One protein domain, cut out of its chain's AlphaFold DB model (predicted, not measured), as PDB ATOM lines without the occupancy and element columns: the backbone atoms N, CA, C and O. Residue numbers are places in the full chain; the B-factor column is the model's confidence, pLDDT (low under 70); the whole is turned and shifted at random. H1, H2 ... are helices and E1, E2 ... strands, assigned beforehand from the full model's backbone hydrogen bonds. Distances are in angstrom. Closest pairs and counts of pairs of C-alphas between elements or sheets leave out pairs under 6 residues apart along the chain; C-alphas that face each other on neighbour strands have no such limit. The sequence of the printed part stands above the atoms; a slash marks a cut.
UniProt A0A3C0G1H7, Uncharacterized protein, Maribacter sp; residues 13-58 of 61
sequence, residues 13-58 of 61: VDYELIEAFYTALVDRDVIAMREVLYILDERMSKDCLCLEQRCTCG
ATOM      1  N   VAL A  13     173.899 312.017 280.019       83.31
ATOM      2  CA  VAL A  13     172.916 311.369 280.885       83.31
ATOM      3  C   VAL A  13     173.304 309.918 281.211       83.31
ATOM      4  O   VAL A  13     173.064 309.447 282.326       83.31
ATOM      5  N   ASP A  14     173.923 309.204 280.273       83.75
ATOM      6  CA  ASP A  14     174.436 307.845 280.483       83.75
ATOM      7  C   ASP A  14     175.737 307.860 281.301       83.75
ATOM      8  O   ASP A  14     175.926 307.013 282.176       83.75
ATOM      9  N   TYR A  15     176.609 308.852 281.076       87.88
ATOM     10  CA  TYR A  15     177.813 309.072 281.887       87.88
ATOM     11  C   TYR A  15     177.470 309.273 283.366       87.88
ATOM     12  O   TYR A  15     178.064 308.623 284.227       87.88
ATOM     13  N   GLU A  16     176.480 310.120 283.651       89.25
ATOM     14  CA  GLU A  16     175.996 310.371 285.011       89.25
ATOM     15  C   GLU A  16     175.487 309.089 285.685       89.25
ATOM     16  O   GLU A  16     175.796 308.828 286.849       89.25
ATOM     17  N   LEU A  17     174.745 308.252 284.949       90.50
ATOM     18  CA  LEU A  17     174.224 306.991 285.479       90.50
ATOM     19  C   LEU A  17     175.351 306.012 285.827       90.50
ATOM     20  O   LEU A  17     175.314 305.364 286.875       90.50
ATOM     21  N   ILE A  18     176.370 305.920 284.970       90.94
ATOM     22  CA  ILE A  18     177.522 305.045 285.200       90.94
ATOM     23  C   ILE A  18     178.373 305.557 286.369       90.94
ATOM     24  O   ILE A  18     178.847 304.757 287.179       90.94
ATOM     25  N   GLU A  19     178.554 306.871 286.501       91.81
ATOM     26  CA  GLU A  19     179.285 307.459 287.626       91.81
ATOM     27  C   GLU A  19     178.559 307.248 288.958       91.81
ATOM     28  O   GLU A  19     179.192 306.865 289.948       91.81
ATOM     29  N   ALA A  20     177.234 307.398 288.977       92.94
ATOM     30  CA  ALA A  20     176.417 307.093 290.146       92.94
ATOM     31  C   ALA A  20     176.516 305.608 290.535       92.94
ATOM     32  O   ALA A  20     176.726 305.286 291.708       92.94
ATOM     33  N   PHE A  21     176.458 304.701 289.553       94.44
ATOM     34  CA  PHE A  21     176.641 303.265 289.776       94.44
ATOM     35  C   PHE A  21     178.020 302.942 290.360       94.44
ATOM     36  O   PHE A  21     178.129 302.213 291.348       94.44
ATOM     37  N   TYR A  22     179.080 303.504 289.771       93.31
ATOM     38  CA  TYR A  22     180.452 303.326 290.240       93.31
ATOM     39  C   TYR A  22     180.616 303.798 291.687       93.31
ATOM     40  O   TYR A  22     181.173 303.071 292.508       93.31
ATOM     41  N   THR A  23     180.091 304.980 292.006       94.31
ATOM     42  CA  THR A  23     180.186 305.580 293.343       94.31
ATOM     43  C   THR A  23     179.485 304.705 294.381       94.31
ATOM     44  O   THR A  23     180.111 304.279 295.350       94.31
ATOM     45  N   ALA A  24     178.230 304.316 294.118       96.44
ATOM     46  CA  ALA A  24     177.469 303.434 295.001       96.44
ATOM     47  C   ALA A  24     178.169 302.079 295.230       96.44
ATOM     48  O   ALA A  24     178.152 301.536 296.339       96.44
ATOM     49  N   LEU A  25     178.818 301.531 294.195       95.19
ATOM     50  CA  LEU A  25     179.554 300.271 294.285       95.19
ATOM     51  C   LEU A  25     180.827 300.395 295.133       95.19
ATOM     52  O   LEU A  25     181.086 299.525 295.970       95.19
ATOM     53  N   VAL A  26     181.621 301.448 294.916       95.50
ATOM     54  CA  VAL A  26     182.864 301.707 295.663       95.50
ATOM     55  C   VAL A  26     182.570 301.900 297.146       95.50
ATOM     56  O   VAL A  26     183.236 301.289 297.986       95.50
ATOM     57  N   ASP A  27     181.525 302.664 297.453       96.62
ATOM     58  CA  ASP A  27     181.127 302.976 298.824       96.62
ATOM     59  C   ASP A  27     180.389 301.814 299.509       96.62
ATOM     60  O   ASP A  27     180.181 301.826 300.723       96.62
ATOM     61  N   ARG A  28     180.038 300.767 298.746       95.94
ATOM     62  CA  ARG A  28     179.216 299.627 299.189       95.94
ATOM     63  C   ARG A  28     177.875 300.075 299.778       95.94
ATOM     64  O   ARG A  28     177.339 299.424 300.679       95.94
ATOM     65  N   ASP A  29     177.334 301.171 299.258       97.62
ATOM     66  CA  ASP A  29     176.067 301.731 299.701       97.62
ATOM     67  C   ASP A  29     174.907 301.015 298.998       97.62
ATOM     68  O   ASP A  29     174.611 301.216 297.819       97.62
ATOM     69  N   VAL A  30     174.236 300.144 299.751       95.81
ATOM     70  CA  VAL A  30     173.099 299.355 299.263       95.81
ATOM     71  C   VAL A  30     171.879 300.233 298.967       95.81
ATOM     72  O   VAL A  30     171.059 299.860 298.127       95.81
ATOM     73  N   ILE A  31     171.728 301.373 299.645       97.06
ATOM     74  CA  ILE A  31     170.615 302.300 299.419       97.06
ATOM     75  C   ILE A  31     170.855 303.041 298.106       97.06
ATOM     76  O   ILE A  31     170.014 302.950 297.214       97.06
ATOM     77  N   ALA A  32     172.031 303.650 297.941       95.31
ATOM     78  CA  ALA A  32     172.399 304.330 296.700       95.31
ATOM     79  C   ALA A  32     172.354 303.375 295.494       95.31
ATOM     80  O   ALA A  32     171.833 303.719 294.436       95.31
ATOM     81  N   MET A  33     172.807 302.127 295.661       96.50
ATOM     82  CA  MET A  33     172.738 301.122 294.597       96.50
ATOM     83  C   MET A  33     171.293 300.812 294.177       96.50
ATOM     84  O   MET A  33     171.021 300.622 292.993       96.50
ATOM     85  N   ARG A  34     170.343 300.775 295.121       96.38
ATOM     86  CA  ARG A  34     168.921 300.587 294.789       96.38
ATOM     87  C   ARG A  34     168.371 301.768 294.005       96.38
ATOM     88  O   ARG A  34     167.661 301.540 293.036       96.38
ATOM     89  N   GLU A  35     168.701 302.995 294.397       95.12
ATOM     90  CA  GLU A  35     168.271 304.201 293.679       95.12
ATOM     91  C   GLU A  35     168.790 304.210 292.239       95.12
ATOM     92  O   GLU A  35     168.016 304.417 291.308       95.12
ATOM     93  N   VAL A  36     170.068 303.876 292.038       95.06
ATOM     94  CA  VAL A  36     170.652 303.760 290.695       95.06
ATOM     95  C   VAL A  36     169.931 302.699 289.858       95.06
ATOM     96  O   VAL A  36     169.649 302.937 288.684       95.06
ATOM     97  N   LEU A  37     169.588 301.546 290.444       92.12
ATOM     98  CA  LEU A  37     168.838 300.500 289.741       92.12
ATOM     99  C   LEU A  37     167.402 300.922 289.400       92.12
ATOM    100  O   LEU A  37     166.917 300.540 288.340       92.12
ATOM    101  N   TYR A  38     166.738 301.720 290.241       91.31
ATOM    102  CA  TYR A  38     165.429 302.292 289.905       91.31
ATOM    103  C   TYR A  38     165.520 303.270 288.732       91.31
ATOM    104  O   TYR A  38     164.723 303.177 287.806       91.31
ATOM    105  N   ILE A  39     166.515 304.162 288.724       88.69
ATOM    106  CA  ILE A  39     166.722 305.110 287.615       88.69
ATOM    107  C   ILE A  39     167.040 304.361 286.316       88.69
ATOM    108  O   ILE A  39     166.549 304.723 285.244       88.69
ATOM    109  N   LEU A  40     167.864 303.313 286.402       88.69
ATOM    110  CA  LEU A  40     168.146 302.433 285.275       88.69
ATOM    111  C   LEU A  40     166.852 301.801 284.750       88.69
ATOM    112  O   LEU A  40     166.600 301.870 283.551       88.69
ATOM    113  N   ASP A  41     166.035 301.225 285.634       86.00
ATOM    114  CA  ASP A  41     164.764 300.599 285.269       86.00
ATOM    115  C   ASP A  41     163.808 301.596 284.604       86.00
ATOM    116  O   ASP A  41     163.298 301.302 283.531       86.00
ATOM    117  N   GLU A  42     163.647 302.812 285.135       82.56
ATOM    118  CA  GLU A  42     162.811 303.853 284.518       82.56
ATOM    119  C   GLU A  42     163.265 304.193 283.092       82.56
ATOM    120  O   GLU A  42     162.450 304.231 282.167       82.56
ATOM    121  N   ARG A  43     164.572 304.399 282.891       75.94
ATOM    122  CA  ARG A  43     165.142 304.758 281.581       75.94
ATOM    123  C   ARG A  43     165.101 303.617 280.577       75.94
ATOM    124  O   ARG A  43     165.018 303.845 279.372       75.94
ATOM    125  N   MET A  44     165.214 302.393 281.075       76.00
ATOM    126  CA  MET A  44     165.212 301.182 280.269       76.00
ATOM    127  C   MET A  44     163.812 300.581 280.100       76.00
ATOM    128  O   MET A  44     163.630 299.685 279.263       76.00
ATOM    129  N   SER A  45     162.828 301.079 280.854       69.00
ATOM    130  CA  SER A  45     161.429 300.702 280.731       69.00
ATOM    131  C   SER A  45     160.932 300.999 279.315       69.00
ATOM    132  O   SER A  45     161.366 301.932 278.635       69.00
ATOM    133  N   LYS A  46     160.023 300.149 278.835       55.00
ATOM    134  CA  LYS A  46     159.452 300.241 277.480       55.00
ATOM    135  C   LYS A  46     158.401 301.337 277.348       55.00
ATOM    136  O   LYS A  46     157.745 301.428 276.307       55.00
ATOM    137  N   ASP A  47     158.241 302.146 278.386       57.69
ATOM    138  CA  ASP A  47     157.319 303.258 278.386       57.69
ATOM    139  C   ASP A  47     157.928 304.369 277.534       57.69
ATOM    140  O   ASP A  47     158.958 304.967 277.843       57.69
ATOM    141  N   CYS A  48     157.308 304.604 276.381       62.78
ATOM    142  CA  CYS A  48     157.719 305.675 275.495       62.78
ATOM    143  C   CYS A  48     157.440 307.023 276.169       62.78
ATOM    144  O   CYS A  48     156.283 307.419 276.331       62.78
ATOM    145  N   LEU A  49     158.493 307.772 276.492       58.12
ATOM    146  CA  LEU A  49     158.375 309.177 276.865       58.12
ATOM    147  C   LEU A  49     158.131 309.991 275.593       58.12
ATOM    148  O   LEU A  49     159.058 310.326 274.855       58.12
ATOM    149  N   CYS A  50     156.862 310.271 275.304       59.97
ATOM    150  CA  CYS A  50     156.454 311.129 274.195       59.97
ATOM    151  C   CYS A  50     156.440 312.595 274.636       59.97
ATOM    152  O   CYS A  50     155.474 313.066 275.235       59.97
ATOM    153  N   LEU A  51     157.517 313.318 274.327       59.78
ATOM    154  CA  LEU A  51     157.542 314.780 274.400       59.78
ATOM    155  C   LEU A  51     156.834 315.358 273.164       59.78
ATOM    156  O   LEU A  51     156.693 314.654 272.163       59.78
ATOM    157  N   GLU A  52     156.428 316.635 273.199       55.25
ATOM    158  CA  GLU A  52     155.582 317.307 272.184       55.25
ATOM    159  C   GLU A  52     156.037 317.160 270.716       55.25
ATOM    160  O   GLU A  52     155.274 317.478 269.805       55.25
ATOM    161  N   GLN A  53     157.256 316.677 270.455       56.69
ATOM    162  CA  GLN A  53     157.771 316.482 269.099       56.69
ATOM    163  C   GLN A  53     158.391 315.101 268.802       56.69
ATOM    164  O   GLN A  53     158.495 314.772 267.620       56.69
ATOM    165  N   ARG A  54     158.784 314.269 269.790       49.22
ATOM    166  CA  ARG A  54     159.359 312.915 269.567       49.22
ATOM    167  C   ARG A  54     159.156 311.982 270.769       49.22
ATOM    168  O   ARG A  54     159.329 312.401 271.909       49.22
ATOM    169  N   CYS A  55     158.839 310.714 270.494       60.66
ATOM    170  CA  CYS A  55     158.823 309.652 271.499       60.66
ATOM    171  C   CYS A  55     160.208 309.016 271.634       60.66
ATOM    172  O   CYS A  55     160.769 308.544 270.643       60.66
ATOM    173  N   THR A  56     160.728 308.977 272.858       59.59
ATOM    174  CA  THR A  56     161.921 308.210 273.224       59.59
ATOM    175  C   THR A  56     161.449 306.915 273.874       59.59
ATOM    176  O   THR A  56     160.837 306.955 274.937       59.59
ATOM    177  N   CYS A  57     161.674 305.776 273.220       64.56
ATOM    178  CA  CYS A  57     161.276 304.466 273.734       64.56
ATOM    179  C   CYS A  57     162.531 303.654 274.074       64.56
ATOM    180  O   CYS A  57     163.358 303.419 273.190       64.56
ATOM    181  N   GLY A  58     162.663 303.209 275.326       58.28
ATOM    182  CA  GLY A  58     163.648 302.201 275.715       58.28
ATOM    183  C   GLY A  58     163.186 300.803 275.295       58.28
ATOM    184  O   GLY A  58     161.992 300.510 275.274       58.28
TER     185      GLY A  58
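AT A GLANCE: This is residues 13 to 58 of the 61 residues of an uncharacterized protein of Maribacter sp (UniProt A0A3C0G1H7). Two helices of equal residue count, H1 and H2, lie side by side as a helical hairpin, and a small two-stranded hairpin, E1 and E2, lies beyond the Met 44 end of H2 and extends the long axis there. At the opposite end of the long axis is the turn between the helices, where residues 26 to 31 stand free. The printed part has 46 residues, with two named helices followed by two named strands, in the order H1, H2, E1, E2; the sheet, of order E1 - E2, is antiparallel, and the class is mostly helix. The whole is loose, with a radius of gyration of the C-alphas of 12.9 A and spans of 40 by 16 by 12 A.

HOW THE PARTS SIT: E1, residues 49 to 51, and E2, residues 54 to 56, form a hairpin, antiparallel with 159 degrees between their directions. N 49 and O 56 are 2.9 A apart and N 51 and O 54 are 3.2 A apart, both within hydrogen-bond range. The C-alphas of Cys 50 and Cys 55 face each other at 3.9 A. H2, residues 30 to 44, is apart from E2. H1, residues 13 to 27, is apart from both strands. H1 and H2 touch, with the C-alphas of Ala 24 and Met 33 closest at 5.3 A. They form a helical hairpin, running opposite ways at a shallow tilt of 21 degrees. In H1 and H2 every O i to N i+4 pair is within hydrogen-bond range.

IN THESE COORDINATES: E1 begins at C-alpha 49, (158.375, 309.177, 276.865), and E2 ends at C-alpha 56, (161.921, 308.210, 273.224). H2 measures 20.6 A from first to last C-alpha. H1 measures 21.4 A and begins at C-alpha 13, (172.916, 311.369, 280.885).

THE WHOLE: The C-alphas of Arg 28 and Gln 53 are the two farthest apart, at 40.6 A. The printed part has no cut, and its three links are tight. The mean pLDDT of the printed part is 81.5, and residues 45 to 58 are under 70.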